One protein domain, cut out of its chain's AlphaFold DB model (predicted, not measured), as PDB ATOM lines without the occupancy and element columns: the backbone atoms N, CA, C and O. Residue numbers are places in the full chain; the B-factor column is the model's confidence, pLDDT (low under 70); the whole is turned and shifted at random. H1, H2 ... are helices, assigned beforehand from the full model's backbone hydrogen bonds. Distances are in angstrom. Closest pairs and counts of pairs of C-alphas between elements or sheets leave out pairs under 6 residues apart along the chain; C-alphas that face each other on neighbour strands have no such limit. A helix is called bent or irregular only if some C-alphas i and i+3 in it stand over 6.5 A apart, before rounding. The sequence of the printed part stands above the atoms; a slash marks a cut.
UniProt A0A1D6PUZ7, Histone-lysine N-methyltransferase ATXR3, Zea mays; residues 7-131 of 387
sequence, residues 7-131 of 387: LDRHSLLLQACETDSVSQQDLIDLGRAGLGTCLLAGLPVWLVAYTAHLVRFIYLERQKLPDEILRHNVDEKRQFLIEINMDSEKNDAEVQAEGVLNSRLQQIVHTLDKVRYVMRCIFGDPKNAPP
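What this domain is: This is residues 7 to 131 of the 387 residues of the protein "Histone-lysine N-methyltransferase ATXR3" of Zea mays (UniProt A0A1D6PUZ7). Two long helices running opposite ways make a long, narrow body: H4, which bends part way along, and H5, which follows after a short link and folds back along it. H1 and H2 pack on the H4a arm of H4, and the short H3 is near both H4a and H5; the far end of the H4b arm and the residues just after it, 75 to 81, stick out. The printed part has 125 residues with five named helices, H1 to H5 in order along the chain, and no named strand; its class is all helix. It is loose, with a radius of gyration of the C-alphas of 18.6 A, and spans 61 by 28 by 27 A.

How they stand to each other: H1, residues 7 to 17, is followed by H2, residues 24 to 32, and the two are apart. H3, residues 37 to 40, is apart from both. H4, residues 45 to 79, was assigned as one helix by its hydrogen bonds but is bent, with C-alphas 63 and 66 at 7.0 A; its arms H4a, residues 45 to 63, and H4b, residues 66 to 79, stand at a steep tilt of 42 degrees. H4, with both arms taken together, is the hub, touching three helices. H1 touches residues 46 to 54 of H4a, opposite ways at a tilt of 37 degrees, only just steep; their closest C-alphas are those of Ala 16 and Tyr 50, 4.9 A apart. H2 touches residues 49 to 56 of H4a, the same way at a steep tilt of 57 degrees, with the C-alphas of Asp 26 and Ala 52 closest at 5.1 A. H5, residues 86 to 123, touches H4a with residues 97 to 108 alone, opposite ways at a shallow tilt of 12 degrees, the C-alphas of Arg 62 and Ala 97 being closest at 5.8 A. With residues 89 to 97 alone H5 touches H4b, opposite ways at a steep tilt of 54 degrees; the closest C-alphas, of Pro 66 and Ala 93, are 4.8 A apart. The helix packing is mostly crossed: of the four tilts between touching helices, one is shallow. H3 is close but not clearly touching to H5, the C-alphas of Leu 39 and Val 109 being 7.4 A apart. In H1, H2, H4a, H4b and H5 every O i to N i+4 pair is within hydrogen-bond range; H3 is too short for such a pair.

Where its parts are: H1 begins at C-alpha 7, (126.116, 180.349, 188.395), and is 14.9 A long; H2 is 12.5 A and H3 4.9 A. H4a is 27.5 A long, from C-alpha 45 at (135.213, 167.554, 173.100), and H4b 20.1 A. H5 is 54.5 A long and ends at C-alpha 123, (123.525, 158.411, 170.968).

The domain as a whole: The outline is a rod; the two C-alphas farthest apart, of Leu 81 and Gly 124, are 61.1 A from each other. The printed part has no cut, and no link is long. The mean pLDDT of the printed part is 94.3, and no printed residue is under 70.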
ATOM      1  N   LEU A   7     125.715 179.608 189.590       95.56
ATOM      2  CA  LEU A   7     126.116 180.349 188.395       95.56
ATOM      3  C   LEU A   7     127.545 179.995 187.983       95.56
ATOM      4  O   LEU A   7     127.768 179.743 186.807       95.56
ATOM      5  N   ASP A   8     128.470 179.852 188.937       94.88
ATOM      6  CA  ASP A   8     129.870 179.482 188.644       94.88
ATOM      7  C   ASP A   8     129.945 178.137 187.918       94.88
ATOM      8  O   ASP A   8     130.632 177.975 186.914       94.88
ATOM      9  N   ARG A   9     129.154 177.165 188.385       95.25
ATOM     10  CA  ARG A   9     129.098 175.826 187.787       95.25
ATOM     11  C   ARG A   9     128.478 175.831 186.394       95.25
ATOM     12  O   ARG A   9     128.913 175.064 185.539       95.25
ATOM     13  N   HIS A  10     127.487 176.689 186.156       95.69
ATOM     14  CA  HIS A  10     126.948 176.870 184.809       95.69
ATOM     15  C   HIS A  10     127.922 177.622 183.909       95.69
ATOM     16  O   HIS A  10     127.997 177.284 182.739       95.69
ATOM     17  N   SER A  11     128.673 178.589 184.439       95.31
ATOM     18  CA  SER A  11     129.685 179.337 183.692       95.31
ATOM     19  C   SER A  11     130.759 178.388 183.163       95.31
ATOM     20  O   SER A  11     130.969 178.315 181.954       95.31
ATOM     21  N   LEU A  12     131.320 177.545 184.040       95.25
ATOM     22  CA  LEU A  12     132.306 176.524 183.666       95.25
ATOM     23  C   LEU A  12     131.783 175.567 182.586       95.25
ATOM     24  O   LEU A  12     132.507 175.240 181.644       95.25
ATOM     25  N   LEU A  13     130.531 175.113 182.717       96.75
ATOM     26  CA  LEU A  13     129.925 174.207 181.743       96.75
ATOM     27  C   LEU A  13     129.587 174.910 180.424       96.75
ATOM     28  O   LEU A  13     129.792 174.316 179.372       96.75
ATOM     29  N   LEU A  14     129.090 176.148 180.461       95.94
ATOM     30  CA  LEU A  14     128.731 176.911 179.265       95.94
ATOM     31  C   LEU A  14     129.970 177.211 178.427       95.94
ATOM     32  O   LEU A  14     129.965 176.919 177.238       95.94
ATOM     33  N   GLN A  15     131.046 177.684 179.062       95.06
ATOM     34  CA  GLN A  15     132.330 177.915 178.398       95.06
ATOM     35  C   GLN A  15     132.835 176.647 177.706       95.06
ATOM     36  O   GLN A  15     133.250 176.696 176.559       95.06
ATOM     37  N   ALA A  16     132.741 175.492 178.370       97.00
ATOM     38  CA  ALA A  16     133.145 174.225 177.774       97.00
ATOM     39  C   ALA A  16     132.222 173.761 176.630       97.00
ATOM     40  O   ALA A  16     132.695 173.149 175.678       97.00
ATOM     41  N   CYS A  17     130.917 174.047 176.709       96.81
ATOM     42  CA  CYS A  17     129.944 173.741 175.651       96.81
ATOM     43  C   CYS A  17     130.184 174.536 174.361       96.81
ATOM     44  O   CYS A  17     129.752 174.092 173.301       96.81
ATOM     45  N   GLU A  18     130.838 175.692 174.459       94.12
ATOM     46  CA  GLU A  18     131.165 176.580 173.336       94.12
ATOM     47  C   GLU A  18     132.540 176.286 172.724       94.12
ATOM     48  O   GLU A  18     132.914 176.888 171.722       94.12
ATOM     49  N   THR A  19     133.296 175.364 173.318       92.94
ATOM     50  CA  THR A  19     134.645 175.022 172.880       92.94
ATOM     51  C   THR A  19     134.635 173.952 171.786       92.94
ATOM     52  O   THR A  19     134.136 172.844 171.987       92.94
ATOM     53  N   ASP A  20     135.307 174.240 170.667       89.88
ATOM     54  CA  ASP A  20     135.454 173.309 169.536       89.88
ATOM     55  C   ASP A  20     136.665 172.361 169.646       89.88
ATOM     56  O   ASP A  20     136.769 171.389 168.896       89.88
ATOM     57  N   SER A  21     137.603 172.606 170.572       93.75
ATOM     58  CA  SER A  21     138.807 171.773 170.743       93.75
ATOM     59  C   SER A  21     139.346 171.748 172.176       93.75
ATOM     60  O   SER A  21     139.212 172.709 172.923       93.75
ATOM     61  N   VAL A  22     139.990 170.647 172.571       94.94
ATOM     62  CA  VAL A  22     140.671 170.542 173.873       94.94
ATOM     63  C   VAL A  22     142.079 171.117 173.741       94.94
ATOM     64  O   VAL A  22     142.845 170.669 172.885       94.94
ATOM     65  N   SER A  23     142.439 172.093 174.575       95.25
ATOM     66  CA  SER A  23     143.764 172.717 174.524       95.25
ATOM     67  C   SER A  23     144.856 171.798 175.084       95.25
ATOM     68  O   SER A  23     144.600 170.890 175.877       95.25
ATOM     69  N   GLN A  24     146.119 172.061 174.734       95.12
ATOM     70  CA  GLN A  24     147.249 171.333 175.321       95.12
ATOM     71  C   GLN A  24     147.318 171.517 176.845       95.12
ATOM     72  O   GLN A  24     147.642 170.573 177.564       95.12
ATOM     73  N   GLN A  25     146.971 172.707 177.346       96.06
ATOM     74  CA  GLN A  25     146.936 172.965 178.783       96.06
ATOM     75  C   GLN A  25     145.850 172.132 179.477       96.06
ATOM     76  O   GLN A  25     146.110 171.589 180.547       96.06
ATOM     77  N   ASP A  26     144.676 171.961 178.857       96.25
ATOM     78  CA  ASP A  26     143.624 171.078 179.384       96.25
ATOM     79  C   ASP A  26     144.141 169.644 179.556       96.25
ATOM     80  O   ASP A  26     143.946 169.035 180.605       96.25
ATOM     81  N   LEU A  27     144.850 169.115 178.556       95.31
ATOM     82  CA  LEU A  27     145.424 167.767 178.614       95.31
ATOM     83  C   LEU A  27     146.492 167.629 179.707       95.31
ATOM     84  O   LEU A  27     146.543 166.600 180.382       95.31
ATOM     85  N   ILE A  28     147.323 168.658 179.909       95.69
ATOM     86  CA  ILE A  28     148.324 168.685 180.986       95.69
ATOM     87  C   ILE A  28     147.637 168.666 182.355       95.69
ATOM     88  O   ILE A  28     148.033 167.890 183.225       95.69
ATOM     89  N   ASP A  29     146.607 169.492 182.548       96.19
ATOM     90  CA  ASP A  29     145.877 169.582 183.815       96.19
ATOM     91  C   ASP A  29     145.173 168.254 184.141       96.19
ATOM     92  O   ASP A  29     145.271 167.753 185.263       96.19
ATOM     93  N   LEU A  30     144.535 167.634 183.144       97.38
ATOM     94  CA  LEU A  30     143.904 166.317 183.264       97.38
ATOM     95  C   LEU A  30     144.923 165.216 183.593       97.38
ATOM     96  O   LEU A  30     144.684 164.403 184.488       97.38
ATOM     97  N   GLY A  31     146.078 165.217 182.920       95.81
ATOM     98  CA  GLY A  31     147.161 164.268 183.176       95.81
ATOM     99  C   GLY A  31     147.720 164.382 184.596       95.81
ATOM    100  O   GLY A  31     147.905 163.365 185.264       95.81
ATOM    101  N   ARG A  32     147.911 165.610 185.098       94.75
ATOM    102  CA  ARG A  32     148.326 165.871 186.491       94.75
ATOM    103  C   ARG A  32     147.302 165.380 187.513       94.75
ATOM    104  O   ARG A  32     147.692 164.924 188.584       94.75
ATOM    105  N   ALA A  33     146.017 165.424 187.170       95.56
ATOM    106  CA  ALA A  33     144.931 164.906 187.999       95.56
ATOM    107  C   ALA A  33     144.745 163.382 187.910       95.56
ATOM    108  O   ALA A  33     143.825 162.843 188.522       95.56
ATOM    109  N   GLY A  34     145.584 162.679 187.141       94.81
ATOM    110  CA  GLY A  34     145.461 161.237 186.924       94.81
ATOM    111  C   GLY A  34     144.266 160.845 186.049       94.81
ATOM    112  O   GLY A  34     143.904 159.670 185.988       94.81
ATOM    113  N   LEU A  35     143.639 161.802 185.356       94.25
ATOM    114  CA  LEU A  35     142.498 161.562 184.474       94.25
ATOM    115  C   LEU A  35     143.005 161.276 183.056       94.25
ATOM    116  O   LEU A  35     143.184 162.174 182.236       94.25
ATOM    117  N   GLY A  36     143.281 160.000 182.791       90.62
ATOM    118  CA  GLY A  36     143.858 159.535 181.530       90.62
ATOM    119  C   GLY A  36     142.844 159.108 180.464       90.62
ATOM    120  O   GLY A  36     141.624 159.242 180.596       90.62
ATOM    121  N   THR A  37     143.368 158.511 179.395       88.31
ATOM    122  CA  THR A  37     142.590 158.018 178.247       88.31
ATOM    123  C   THR A  37     141.537 156.979 178.627       88.31
ATOM    124  O   THR A  37     140.470 156.975 178.025       88.31
ATOM    125  N   CYS A  38     141.762 156.154 179.654       87.50
ATOM    126  CA  CYS A  38     140.770 155.186 180.137       87.50
ATOM    127  C   CYS A  38     139.445 155.846 180.558       87.50
ATOM    128  O   CYS A  38     138.370 155.279 180.359       87.50
ATOM    129  N   LEU A  39     139.509 157.069 181.095       92.75
ATOM    130  CA  LEU A  39     138.341 157.828 181.519       92.75
ATOM    131  C   LEU A  39     137.858 158.808 180.457       92.75
ATOM    132  O   LEU A  39     136.670 159.101 180.434       92.75
ATOM    133  N   LEU A  40     138.724 159.311 179.581       95.75
ATOM    134  CA  LEU A  40     138.374 160.402 178.665       95.75
ATOM    135  C   LEU A  40     138.115 159.950 177.223       95.75
ATOM    136  O   LEU A  40     137.427 160.646 176.479       95.75
ATOM    137  N   ALA A  41     138.626 158.787 176.815       94.19
ATOM    138  CA  ALA A  41     138.441 158.292 175.456       94.19
ATOM    139  C   ALA A  41     136.951 158.103 175.122       94.19
ATOM    140  O   ALA A  41     136.146 157.657 175.949       94.19
ATOM    141  N   GLY A  42     136.593 158.476 173.891       94.12
ATOM    142  CA  GLY A  42     135.224 158.399 173.374       94.12
ATOM    143  C   GLY A  42     134.252 159.432 173.954       94.12
ATOM    144  O   GLY A  42     133.079 159.390 173.610       94.12
ATOM    145  N   LEU A  43     134.692 160.348 174.824       97.25
ATOM    146  CA  LEU A  43     133.859 161.471 175.263       97.25
ATOM    147  C   LEU A  43     133.875 162.606 174.223       97.25
ATOM    148  O   LEU A  43     134.863 162.764 173.498       97.25
ATOM    149  N   PRO A  44     132.802 163.412 174.137       97.38
ATOM    150  CA  PRO A  44     132.771 164.569 173.253       97.38
ATOM    151  C   PRO A  44     133.718 165.668 173.759       97.38
ATOM    152  O   PRO A  44     133.963 165.793 174.961       97.38
ATOM    153  N   VAL A  45     134.219 166.494 172.834       97.31
ATOM    154  CA  VAL A  45     135.213 167.554 173.100       97.31
ATOM    155  C   VAL A  45     134.794 168.464 174.253       97.31
ATOM    156  O   VAL A  45     135.571 168.663 175.186       97.31
ATOM    157  N   TRP A  46     133.549 168.944 174.237       97.62
ATOM    158  CA  TRP A  46     133.028 169.836 175.272       97.62
ATOM    159  C   TRP A  46     133.066 169.206 176.674       97.62
ATOM    160  O   TRP A  46     133.288 169.901 177.662       97.62
ATOM    161  N   LEU A  47     132.881 167.884 176.794       97.88
ATOM    162  CA  LEU A  47     132.882 167.197 178.088       97.88
ATOM    163  C   LEU A  47     134.306 167.008 178.622       97.88
ATOM    164  O   LEU A  47     134.538 167.107 179.828       97.88
ATOM    165  N   VAL A  48     135.268 166.777 177.727       98.00
ATOM    166  CA  VAL A  48     136.692 166.753 178.084       98.00
ATOM    167  C   VAL A  48     137.157 168.145 178.524       98.00
ATOM    168  O   VAL A  48     137.751 168.264 179.595       98.00
ATOM    169  N   ALA A  49     136.809 169.199 177.775       97.81
ATOM    170  CA  ALA A  49     137.100 170.586 178.150       97.81
ATOM    171  C   ALA A  49     136.472 170.950 179.509       97.81
ATOM    172  O   ALA A  49     137.143 171.475 180.396       97.81
ATOM    173  N   TYR A  50     135.209 170.570 179.727       97.88
ATOM    174  CA  TYR A  50     134.525 170.768 181.007       97.88
ATOM    175  C   TYR A  50     135.256 170.092 182.172       97.88
ATOM    176  O   TYR A  50     135.412 170.680 183.242       97.88
ATOM    177  N   THR A  51     135.738 168.865 181.962       97.94
ATOM    178  CA  THR A  51     136.479 168.117 182.983       97.94
ATOM    179  C   THR A  51     137.787 168.823 183.334       97.94
ATOM    180  O   THR A  51     138.108 168.952 184.514       97.94
ATOM    181  N   ALA A  52     138.513 169.349 182.344       97.62
ATOM    182  CA  ALA A  52     139.729 170.123 182.589       97.62
ATOM    183  C   ALA A  52     139.438 171.413 183.373       97.62
ATOM    184  O   ALA A  52     140.129 171.725 184.344       97.62
ATOM    185  N   HIS A  53     138.367 172.129 183.013       96.31
ATOM    186  CA  HIS A  53     137.924 173.323 183.737       96.31
ATOM    187  C   HIS A  53     137.580 173.010 185.203       96.31
ATOM    188  O   HIS A  53     137.962 173.761 186.105       96.31
ATOM    189  N   LEU A  54     136.911 171.881 185.464       96.50
ATOM    190  CA  LEU A  54     136.646 171.416 186.826       96.50
ATOM    191  C   LEU A  54     137.925 171.062 187.589       96.50
ATOM    192  O   LEU A  54     138.037 171.411 188.761       96.50
ATOM    193  N   VAL A  55     138.890 170.396 186.951       97.12
ATOM    194  CA  VAL A  55     140.176 170.055 187.578       97.12
ATOM    195  C   VAL A  55     140.920 171.317 188.022       97.12
ATOM    196  O   VAL A  55     141.388 171.379 189.160       97.12
ATOM    197  N   ARG A  56     140.956 172.367 187.190       95.88
ATOM    198  CA  ARG A  56     141.524 173.668 187.588       95.88
ATOM    199  C   ARG A  56     140.814 174.260 188.797       95.88
ATOM    200  O   ARG A  56     141.473 174.733 189.721       95.88
ATOM    201  N   PHE A  57     139.480 174.219 188.805       95.38
ATOM    202  CA  PHE A  57     138.696 174.671 189.951       95.38
ATOM    203  C   PHE A  57     139.040 173.872 191.218       95.38
ATOM    204  O   PHE A  57     139.240 174.467 192.271       95.38
ATOM    205  N   ILE A  58     139.152 172.547 191.124       95.88
ATOM    206  CA  ILE A  58     139.486 171.678 192.258       95.88
ATOM    207  C   ILE A  58     140.878 171.999 192.812       95.88
ATOM    208  O   ILE A  58     141.049 172.079 194.028       95.88
ATOM    209  N   TYR A  59     141.869 172.229 191.951       95.81
ATOM    210  CA  TYR A  59     143.199 172.632 192.409       95.81
ATOM    211  C   TYR A  59     143.202 174.025 193.042       95.81
ATOM    212  O   TYR A  59     143.866 174.230 194.058       95.81
ATOM    213  N   LEU A  60     142.417 174.964 192.509       94.69
ATOM    214  CA  LEU A  60     142.215 176.268 193.140       94.69
ATOM    215  C   LEU A  60     141.529 176.137 194.513       94.69
ATOM    216  O   LEU A  60     141.921 176.825 195.457       94.69
ATOM    217  N   GLU A  61     140.530 175.255 194.643       94.69
ATOM    218  CA  GLU A  61     139.890 174.907 195.921       94.69
ATOM    219  C   GLU A  61     140.944 174.366 196.895       94.69
ATOM    220  O   GLU A  61     141.091 174.913 197.985       94.69
ATOM    221  N   ARG A  62     141.761 173.389 196.482       95.06
ATOM    222  CA  ARG A  62     142.834 172.805 197.306       95.06
ATOM    223  C   ARG A  62     143.867 173.825 197.790       95.06
ATOM    224  O   ARG A  62     144.382 173.669 198.896       95.06
ATOM    225  N   GLN A  63     144.191 174.832 196.980       94.69
ATOM    226  CA  GLN A  63     145.138 175.885 197.358       94.69
ATOM    227  C   GLN A  63     144.580 176.802 198.451       94.69
ATOM    228  O   GLN A  63     145.323 177.214 199.330       94.69
ATOM    229  N   LYS A  64     143.279 177.114 198.406       94.31
ATOM    230  CA  LYS A  64     142.637 178.065 199.332       94.31
ATOM    231  C   LYS A  64     142.031 177.407 200.573       94.31
ATOM    232  O   LYS A  64     141.810 178.069 201.580       94.31
ATOM    233  N   LEU A  65     141.689 176.125 200.481       94.25
ATOM    234  CA  LEU A  65     140.952 175.402 201.512       94.25
ATOM    235  C   LEU A  65     141.695 175.271 202.858       94.25
ATOM    236  O   LEU A  65     141.019 175.439 203.871       94.25
ATOM    237  N   PRO A  66     143.023 175.021 202.918       96.00
ATOM    238  CA  PRO A  66     143.733 174.902 204.191       96.00
ATOM    239  C   PRO A  66     143.574 176.138 205.078       96.00
ATOM    240  O   PRO A  66     143.257 176.003 206.254       96.00
ATOM    241  N   ASP A  67     143.705 177.340 204.510       94.31
ATOM    242  CA  ASP A  67     143.589 178.592 205.268       94.31
ATOM    243  C   ASP A  67     142.173 178.793 205.830       94.31
ATOM    244  O   ASP A  67     141.996 179.245 206.962       94.31
ATOM    245  N   GLU A  68     141.149 178.421 205.057       93.19
ATOM    246  CA  GLU A  68     139.752 178.511 205.490       93.19
ATOM    247  C   GLU A  68     139.436 177.498 206.604       93.19
ATOM    248  O   GLU A  68     138.759 177.850 207.572       93.19
ATOM    249  N   ILE A  69     139.952 176.265 206.495       93.12
ATOM    250  CA  ILE A  69     139.826 175.228 207.533       93.12
ATOM    251  C   ILE A  69     140.551 175.668 208.804       93.12
ATOM    252  O   ILE A  69     139.970 175.616 209.885       93.12
ATOM    253  N   LEU A  70     141.792 176.143 208.679       94.25
ATOM    254  CA  LEU A  70     142.589 176.615 209.807       94.25
ATOM    255  C   LEU A  70     141.861 177.733 210.556       94.25
ATOM    256  O   LEU A  70     141.728 177.671 211.778       94.25
ATOM    257  N   ARG A  71     141.339 178.728 209.826       92.94
ATOM    258  CA  ARG A  71     140.562 179.822 210.419       92.94
ATOM    259  C   ARG A  71     139.351 179.298 211.187       92.94
ATOM    260  O   ARG A  71     139.169 179.667 212.343       92.94
ATOM    261  N   HIS A  72     138.557 178.422 210.569       90.94
ATOM    262  CA  HIS A  72     137.377 177.840 211.210       90.94
ATOM    263  C   HIS A  72     137.737 177.060 212.483       90.94
ATOM    264  O   HIS A  72     137.125 177.276 213.525       90.94
ATOM    265  N   ASN A  73     138.754 176.198 212.419       89.75
ATOM    266  CA  ASN A  73     139.179 175.369 213.547       89.75
ATOM    267  C   ASN A  73     139.685 176.216 214.720       89.75
ATOM    268  O   ASN A  73     139.345 175.944 215.871       89.75
ATOM    269  N   VAL A  74     140.479 177.254 214.438       89.81
ATOM    270  CA  VAL A  74     140.985 178.181 215.461       89.81
ATOM    271  C   VAL A  74     139.836 178.949 216.109       89.81
ATOM    272  O   VAL A  74     139.794 179.060 217.335       89.81
ATOM    273  N   ASP A  75     138.896 179.464 215.315       89.69
ATOM    274  CA  ASP A  75     137.745 180.208 215.830       89.69
ATOM    275  C   ASP A  75     136.827 179.319 216.682       89.69
ATOM    276  O   ASP A  75     136.368 179.752 217.739       89.69
ATOM    277  N   GLU A  76     136.604 178.069 216.276       88.00
ATOM    278  CA  GLU A  76     135.833 177.086 217.042       88.00
ATOM    279  C   GLU A  76     136.538 176.716 218.355       88.00
ATOM    280  O   GLU A  76     135.948 176.816 219.428       88.00
ATOM    281  N   LYS A  77     137.834 176.380 218.320       88.50
ATOM    282  CA  LYS A  77     138.607 176.023 219.525       88.50
ATOM    283  C   LYS A  77     138.734 177.180 220.517       88.50
ATOM    284  O   LYS A  77     138.671 176.950 221.728       88.50
ATOM    285  N   ARG A  78     138.831 178.425 220.032       86.88
ATOM    286  CA  ARG A  78     138.795 179.634 220.877       86.88
ATOM    287  C   ARG A  78     137.486 179.772 221.649       86.88
ATOM    288  O   ARG A  78     137.526 180.216 222.793       86.88
ATOM    289  N   GLN A  79     136.349 179.377 221.070       88.00
ATOM    290  CA  GLN A  79     135.057 179.416 221.772       88.00
ATOM    291  C   GLN A  79     135.020 178.466 222.975       88.00
ATOM    292  O   GLN A  79     134.326 178.745 223.950       88.00
ATOM    293  N   PHE A  80     135.795 177.381 222.931       86.88
ATOM    294  CA  PHE A  80     135.853 176.370 223.987       86.88
ATOM    295  C   PHE A  80     137.083 176.492 224.904       86.88
ATOM    296  O   PHE A  80     137.314 175.595 225.710       86.88
ATOM    297  N   LEU A  81     137.857 177.587 224.812       79.50
ATOM    298  CA  LEU A  81     139.070 177.833 225.616       79.50
ATOM    299  C   LEU A  81     140.105 176.688 225.534       79.50
ATOM    300  O   LEU A  81     140.831 176.425 226.492       79.50
ATOM    301  N   ILE A  82     140.171 176.002 224.390       80.62
ATOM    302  CA  ILE A  82     141.122 174.911 224.145       80.62
ATOM    303  C   ILE A  82     142.493 175.510 223.793       80.62
ATOM    304  O   ILE A  82     142.569 176.476 223.034       80.62
ATOM    305  N   GLU A  83     143.578 174.936 224.320       82.31
ATOM    306  CA  GLU A  83     144.949 175.313 223.952       82.31
ATOM    307  C   GLU A  83     145.227 174.971 222.478       82.31
ATOM    308  O   GLU A  83     144.946 173.862 222.022       82.31
ATOM    309  N   ILE A  84     145.756 175.932 221.713       83.88
ATOM    310  CA  ILE A  84     145.914 175.811 220.257       83.88
ATOM    311  C   ILE A  84     147.394 175.680 219.906       83.88
ATOM    312  O   ILE A  84     148.160 176.633 220.043       83.88
ATOM    313  N   ASN A  85     147.776 174.521 219.370       89.75
ATOM    314  CA  ASN A  85     149.068 174.342 218.716       89.75
ATOM    315  C   ASN A  85     148.941 174.684 217.225       89.75
ATOM    316  O   ASN A  85     148.428 173.890 216.438       89.75
ATOM    317  N   MET A  86     149.436 175.860 216.836       89.81
ATOM    318  CA  MET A  86     149.291 176.377 215.470       89.81
ATOM    319  C   MET A  86     149.928 175.491 214.392       89.81
ATOM    320  O   MET A  86     149.376 175.400 213.294       89.81
ATOM    321  N   ASP A  87     151.047 174.828 214.684       90.00
ATOM    322  CA  ASP A  87     151.725 173.964 213.711       90.00
ATOM    323  C   ASP A  87     150.918 172.685 213.455       90.00
ATOM    324  O   ASP A  87     150.764 172.263 212.308       90.00
ATOM    325  N   SER A  88     150.333 172.114 214.515       90.25
ATOM    326  CA  SER A  88     149.433 170.962 214.402       90.25
ATOM    327  C   SER A  88     148.173 171.312 213.613       90.25
ATOM    328  O   SER A  88     147.825 170.592 212.682       90.25
ATOM    329  N   GLU A  89     147.515 172.438 213.922       91.69
ATOM    330  CA  GLU A  89     146.299 172.850 213.207       91.69
ATOM    331  C   GLU A  89     146.556 173.085 211.717       91.69
ATOM    332  O   GLU A  89     145.718 172.751 210.877       91.69
ATOM    333  N   LYS A  90     147.714 173.665 211.376       93.44
ATOM    334  CA  LYS A  90     148.093 173.899 209.983       93.44
ATOM    335  C   LYS A  90     148.284 172.578 209.241       93.44
ATOM    336  O   LYS A  90     147.744 172.419 208.147       93.44
ATOM    337  N   ASN A  91     149.007 171.633 209.839       94.31
ATOM    338  CA  ASN A  91     149.205 170.312 209.252       94.31
ATOM    339  C   ASN A  91     147.870 169.566 209.075       94.31
ATOM    340  O   ASN A  91     147.598 169.026 208.004       94.31
ATOM    341  N   ASP A  92     146.993 169.604 210.080       93.62
ATOM    342  CA  ASP A  92     145.669 168.981 210.003       93.62
ATOM    343  C   ASP A  92     144.811 169.606 208.894       93.62
ATOM    344  O   ASP A  92     144.150 168.889 208.139       93.62
ATOM    345  N   ALA A  93     144.841 170.934 208.748       95.69
ATOM    346  CA  ALA A  93     144.133 171.633 207.681       95.69
ATOM    347  C   ALA A  93     144.656 171.252 206.284       95.69
ATOM    348  O   ALA A  93     143.861 171.073 205.356       95.69
ATOM    349  N   GLU A  94     145.972 171.077 206.125       96.44
ATOM    350  CA  GLU A  94     146.576 170.599 204.876       96.44
ATOM    351  C   GLU A  94     146.146 169.166 204.539       96.44
ATOM    352  O   GLU A  94     145.734 168.903 203.405       96.44
ATOM    353  N   VAL A  95     146.168 168.258 205.520       96.31
ATOM    354  CA  VAL A  95     145.730 166.862 205.353       96.31
ATOM    355  C   VAL A  95     144.241 166.790 205.007       96.31
ATOM    356  O   VAL A  95     143.848 166.058 204.094       96.31
ATOM    357  N   GLN A  96     143.397 167.576 205.679       95.75
ATOM    358  CA  GLN A  96     141.967 167.640 205.370       95.75
ATOM    359  C   GLN A  96     141.716 168.161 203.952       95.75
ATOM    360  O   GLN A  96     140.906 167.588 203.219       95.75
ATOM    361  N   ALA A  97     142.429 169.211 203.535       96.38
ATOM    362  CA  ALA A  97     142.305 169.744 202.186       96.38
ATOM    363  C   ALA A  97     142.739 168.723 201.119       96.38
ATOM    364  O   ALA A  97     142.100 168.628 200.068       96.38
ATOM    365  N   GLU A  98     143.766 167.918 201.400       96.44
ATOM    366  CA  GLU A  98     144.191 166.807 200.543       96.44
ATOM    367  C   GLU A  98     143.125 165.705 200.449       96.44
ATOM    368  O   GLU A  98     142.819 165.200 199.365       96.44
ATOM    369  N   GLY A  99     142.484 165.369 201.571       96.38
ATOM    370  CA  GLY A  99     141.340 164.456 201.594       96.38
ATOM    371  C   GLY A  99     140.176 164.955 200.729       96.38
ATOM    372  O   GLY A  99     139.593 164.184 199.960       96.38
ATOM    373  N   VAL A 100     139.873 166.256 200.790       95.38
ATOM    374  CA  VAL A 100     138.839 166.880 199.950       95.38
ATOM    375  C   VAL A 100     139.217 166.810 198.471       95.38
ATOM    376  O   VAL A 100     138.382 166.365 197.683       95.38
ATOM    377  N   LEU A 101     140.452 167.162 198.090       96.12
ATOM    378  CA  LEU A 101     140.951 167.048 196.711       96.12
ATOM    379  C   LEU A 101     140.708 165.643 196.142       96.12
ATOM    380  O   LEU A 101     140.066 165.493 195.099       96.12
ATOM    381  N   ASN A 102     141.159 164.613 196.859       96.00
ATOM    382  CA  ASN A 102     141.006 163.224 196.432       96.00
ATOM    383  C   ASN A 102     139.528 162.827 196.292       96.00
ATOM    384  O   ASN A 102     139.137 162.201 195.303       96.00
ATOM    385  N   SER A 103     138.678 163.259 197.229       95.38
ATOM    386  CA  SER A 103     137.231 163.042 197.147       95.38
ATOM    387  C   SER A 103     136.607 163.728 195.923       95.38
ATOM    388  O   SER A 103     135.783 163.124 195.231       95.38
ATOM    389  N   ARG A 104     137.012 164.966 195.600       95.50
ATOM    390  CA  ARG A 104     136.522 165.692 194.414       95.50
ATOM    391  C   ARG A 104     136.890 164.986 193.116       95.50
ATOM    392  O   ARG A 104     136.031 164.838 192.247       95.50
ATOM    393  N   LEU A 105     138.135 164.527 192.989       96.12
ATOM    394  CA  LEU A 105     138.589 163.804 191.800       96.12
ATOM    395  C   LEU A 105     137.784 162.517 191.602       96.12
ATOM    396  O   LEU A 105     137.284 162.266 190.506       96.12
ATOM    397  N   GLN A 106     137.538 161.759 192.675       94.88
ATOM    398  CA  GLN A 106     136.649 160.598 192.616       94.88
ATOM    399  C   GLN A 106     135.228 160.990 192.187       94.88
ATOM    400  O   GLN A 106     134.633 160.324 191.342       94.88
ATOM    401  N   GLN A 107     134.657 162.072 192.720       95.38
ATOM    402  CA  GLN A 107     133.310 162.535 192.355       95.38
ATOM    403  C   GLN A 107     133.181 162.879 190.859       95.38
ATOM    404  O   GLN A 107     132.152 162.562 190.250       95.38
ATOM    405  N   ILE A 108     134.226 163.449 190.248       95.38
ATOM    406  CA  ILE A 108     134.291 163.659 188.794       95.38
ATOM    407  C   ILE A 108     134.240 162.327 188.048       95.38
ATOM    408  O   ILE A 108     133.425 162.185 187.139       95.38
ATOM    409  N   VAL A 109     135.050 161.340 188.445       95.31
ATOM    410  CA  VAL A 109     135.077 160.014 187.796       95.31
ATOM    411  C   VAL A 109     133.679 159.387 187.777       95.31
ATOM    412  O   VAL A 109     133.196 158.988 186.717       95.31
ATOM    413  N   HIS A 110     132.982 159.384 188.917       94.75
ATOM    414  CA  HIS A 110     131.613 158.858 189.016       94.75
ATOM    415  C   HIS A 110     130.615 159.637 188.149       94.75
ATOM    416  O   HIS A 110     129.697 159.063 187.565       94.75
ATOM    417  N   THR A 111     130.775 160.958 188.076       95.94
ATOM    418  CA  THR A 111     129.925 161.826 187.255       95.94
ATOM    419  C   THR A 111     130.110 161.518 185.772       95.94
ATOM    420  O   THR A 111     129.119 161.353 185.060       95.94
ATOM    421  N   LEU A 112     131.357 161.390 185.313       96.81
ATOM    422  CA  LEU A 112     131.674 161.060 183.926       96.81
ATOM    423  C   LEU A 112     131.164 159.676 183.536       96.81
ATOM    424  O   LEU A 112     130.631 159.531 182.441       96.81
ATOM    425  N   ASP A 113     131.258 158.687 184.425       95.00
ATOM    426  CA  ASP A 113     130.737 157.345 184.165       95.00
ATOM    427  C   ASP A 113     129.209 157.344 183.966       95.00
ATOM    428  O   ASP A 113     128.705 156.866 182.948       95.00
ATOM    429  N   LYS A 114     128.467 158.005 184.867       94.38
ATOM    430  CA  LYS A 114     127.004 158.155 184.763       94.38
ATOM    431  C   LYS A 114     126.583 158.895 183.494       94.38
ATOM    432  O   LYS A 114     125.655 158.473 182.805       94.38
ATOM    433  N   VAL A 115     127.256 160.001 183.178       95.88
ATOM    434  CA  VAL A 115     126.959 160.807 181.984       95.88
ATOM    435  C   VAL A 115     127.290 160.024 180.712       95.88
ATOM    436  O   VAL A 115     126.470 159.983 179.795       95.88
ATOM    437  N   ARG A 116     128.439 159.337 180.675       97.00
ATOM    438  CA  ARG A 116     128.833 158.449 179.573       97.00
ATOM    439  C   ARG A 116     127.799 157.358 179.341       97.00
ATOM    440  O   ARG A 116     127.454 157.106 178.190       97.00
ATOM    441  N   TYR A 117     127.323 156.712 180.404       95.88
ATOM    442  CA  TYR A 117     126.295 155.681 180.310       95.88
ATOM    443  C   TYR A 117     125.039 156.221 179.617       95.88
ATOM    444  O   TYR A 117     124.610 155.670 178.604       95.88
ATOM    445  N   VAL A 118     124.500 157.350 180.094       96.19
ATOM    446  CA  VAL A 118     123.297 157.959 179.506       96.19
ATOM    447  C   VAL A 118     123.539 158.371 178.053       96.19
ATOM    448  O   VAL A 118     122.715 158.083 177.189       96.19
ATOM    449  N   MET A 119     124.689 158.974 177.742       97.25
ATOM    450  CA  MET A 119     125.040 159.332 176.365       97.25
ATOM    451  C   MET A 119     125.134 158.113 175.446       97.25
ATOM    452  O   MET A 119     124.634 158.166 174.327       97.25
ATOM    453  N   ARG A 120     125.716 157.004 175.914       97.12
ATOM    454  CA  ARG A 120     125.779 155.747 175.158       97.12
ATOM    455  C   ARG A 120     124.379 155.212 174.863       97.12
ATOM    456  O   ARG A 120     124.106 154.821 173.735       97.12
ATOM    457  N   CYS A 121     123.474 155.241 175.842       96.75
ATOM    458  CA  CYS A 121     122.092 154.802 175.649       96.75
ATOM    459  C   CYS A 121     121.328 155.648 174.618       96.75
ATOM    460  O   CYS A 121     120.477 155.118 173.912       96.75
ATOM    461  N   ILE A 122     121.605 156.953 174.537       96.62
ATOM    462  CA  ILE A 122     120.853 157.880 173.676       96.62
ATOM    463  C   ILE A 122     121.462 157.991 172.276       96.62
ATOM    464  O   ILE A 122     120.725 158.035 171.291       96.62
ATOM    465  N   PHE A 123     122.790 158.070 172.189       96.88
ATOM    466  CA  PHE A 123     123.525 158.411 170.968       96.88
ATOM    467  C   PHE A 123     124.333 157.236 170.395       96.88
ATOM    468  O   PHE A 123     124.934 157.372 169.330       96.88
ATOM    469  N   GLY A 124     124.366 156.088 171.079       96.38
ATOM    470  CA  GLY A 124     125.212 154.945 170.731       96.38
ATOM    471  C   GLY A 124     126.676 155.210 171.081       96.38
ATOM    472  O   GLY A 124     127.195 154.655 172.047       96.38
ATOM    473  N   ASP A 125     127.328 156.102 170.337       96.50
ATOM    474  CA  ASP A 125     128.669 156.600 170.653       96.50
ATOM    475  C   ASP A 125     128.569 157.929 171.432       96.50
ATOM    476  O   ASP A 125     128.064 158.916 170.884       96.50
ATOM    477  N   PRO A 126     129.057 157.998 172.691       96.75
ATOM    478  CA  PRO A 126     129.065 159.234 173.470       96.75
ATOM    479  C   PRO A 126     129.760 160.412 172.781       96.75
ATOM    480  O   PRO A 126     129.382 161.552 173.040       96.75
ATOM    481  N   LYS A 127     130.719 160.174 171.877       96.50
ATOM    482  CA  LYS A 127     131.407 161.235 171.126       96.50
ATOM    483  C   LYS A 127     130.448 162.068 170.268       96.50
ATOM    484  O   LYS A 127     130.716 163.240 170.019       96.50
ATOM    485  N   ASN A 128     129.320 161.482 169.861       96.31
ATOM    486  CA  ASN A 128     128.281 162.144 169.072       96.31
ATOM    487  C   ASN A 128     127.285 162.939 169.934       96.31
ATOM    488  O   ASN A 128     126.388 163.586 169.391       96.31
ATOM    489  N   ALA A 129     127.407 162.890 171.265       96.56
ATOM    490  CA  ALA A 129     126.527 163.634 172.151       96.56
ATOM    491  C   ALA A 129     126.799 165.147 172.019       96.56
ATOM    492  O   ALA A 129     127.908 165.607 172.325       96.56
ATOM    493  N   PRO A 130     125.803 165.951 171.601       96.50
ATOM    494  CA  PRO A 130     125.963 167.398 171.507       96.50
ATOM    495  C   PRO A 130     126.157 168.032 172.895       96.50
ATOM    496  O   PRO A 130     125.953 167.357 173.898       96.50
ATOM    497  N   PRO A 131     126.519 169.320 172.996       96.75
ATOM    498  CA  PRO A 131     126.534 170.013 174.278       96.75
ATOM    499  C   PRO A 131     125.110 170.206 174.846       96.75
ATOM    500  O   PRO A 131     124.175 170.503 174.086       96.75
TER     501      PRO A 131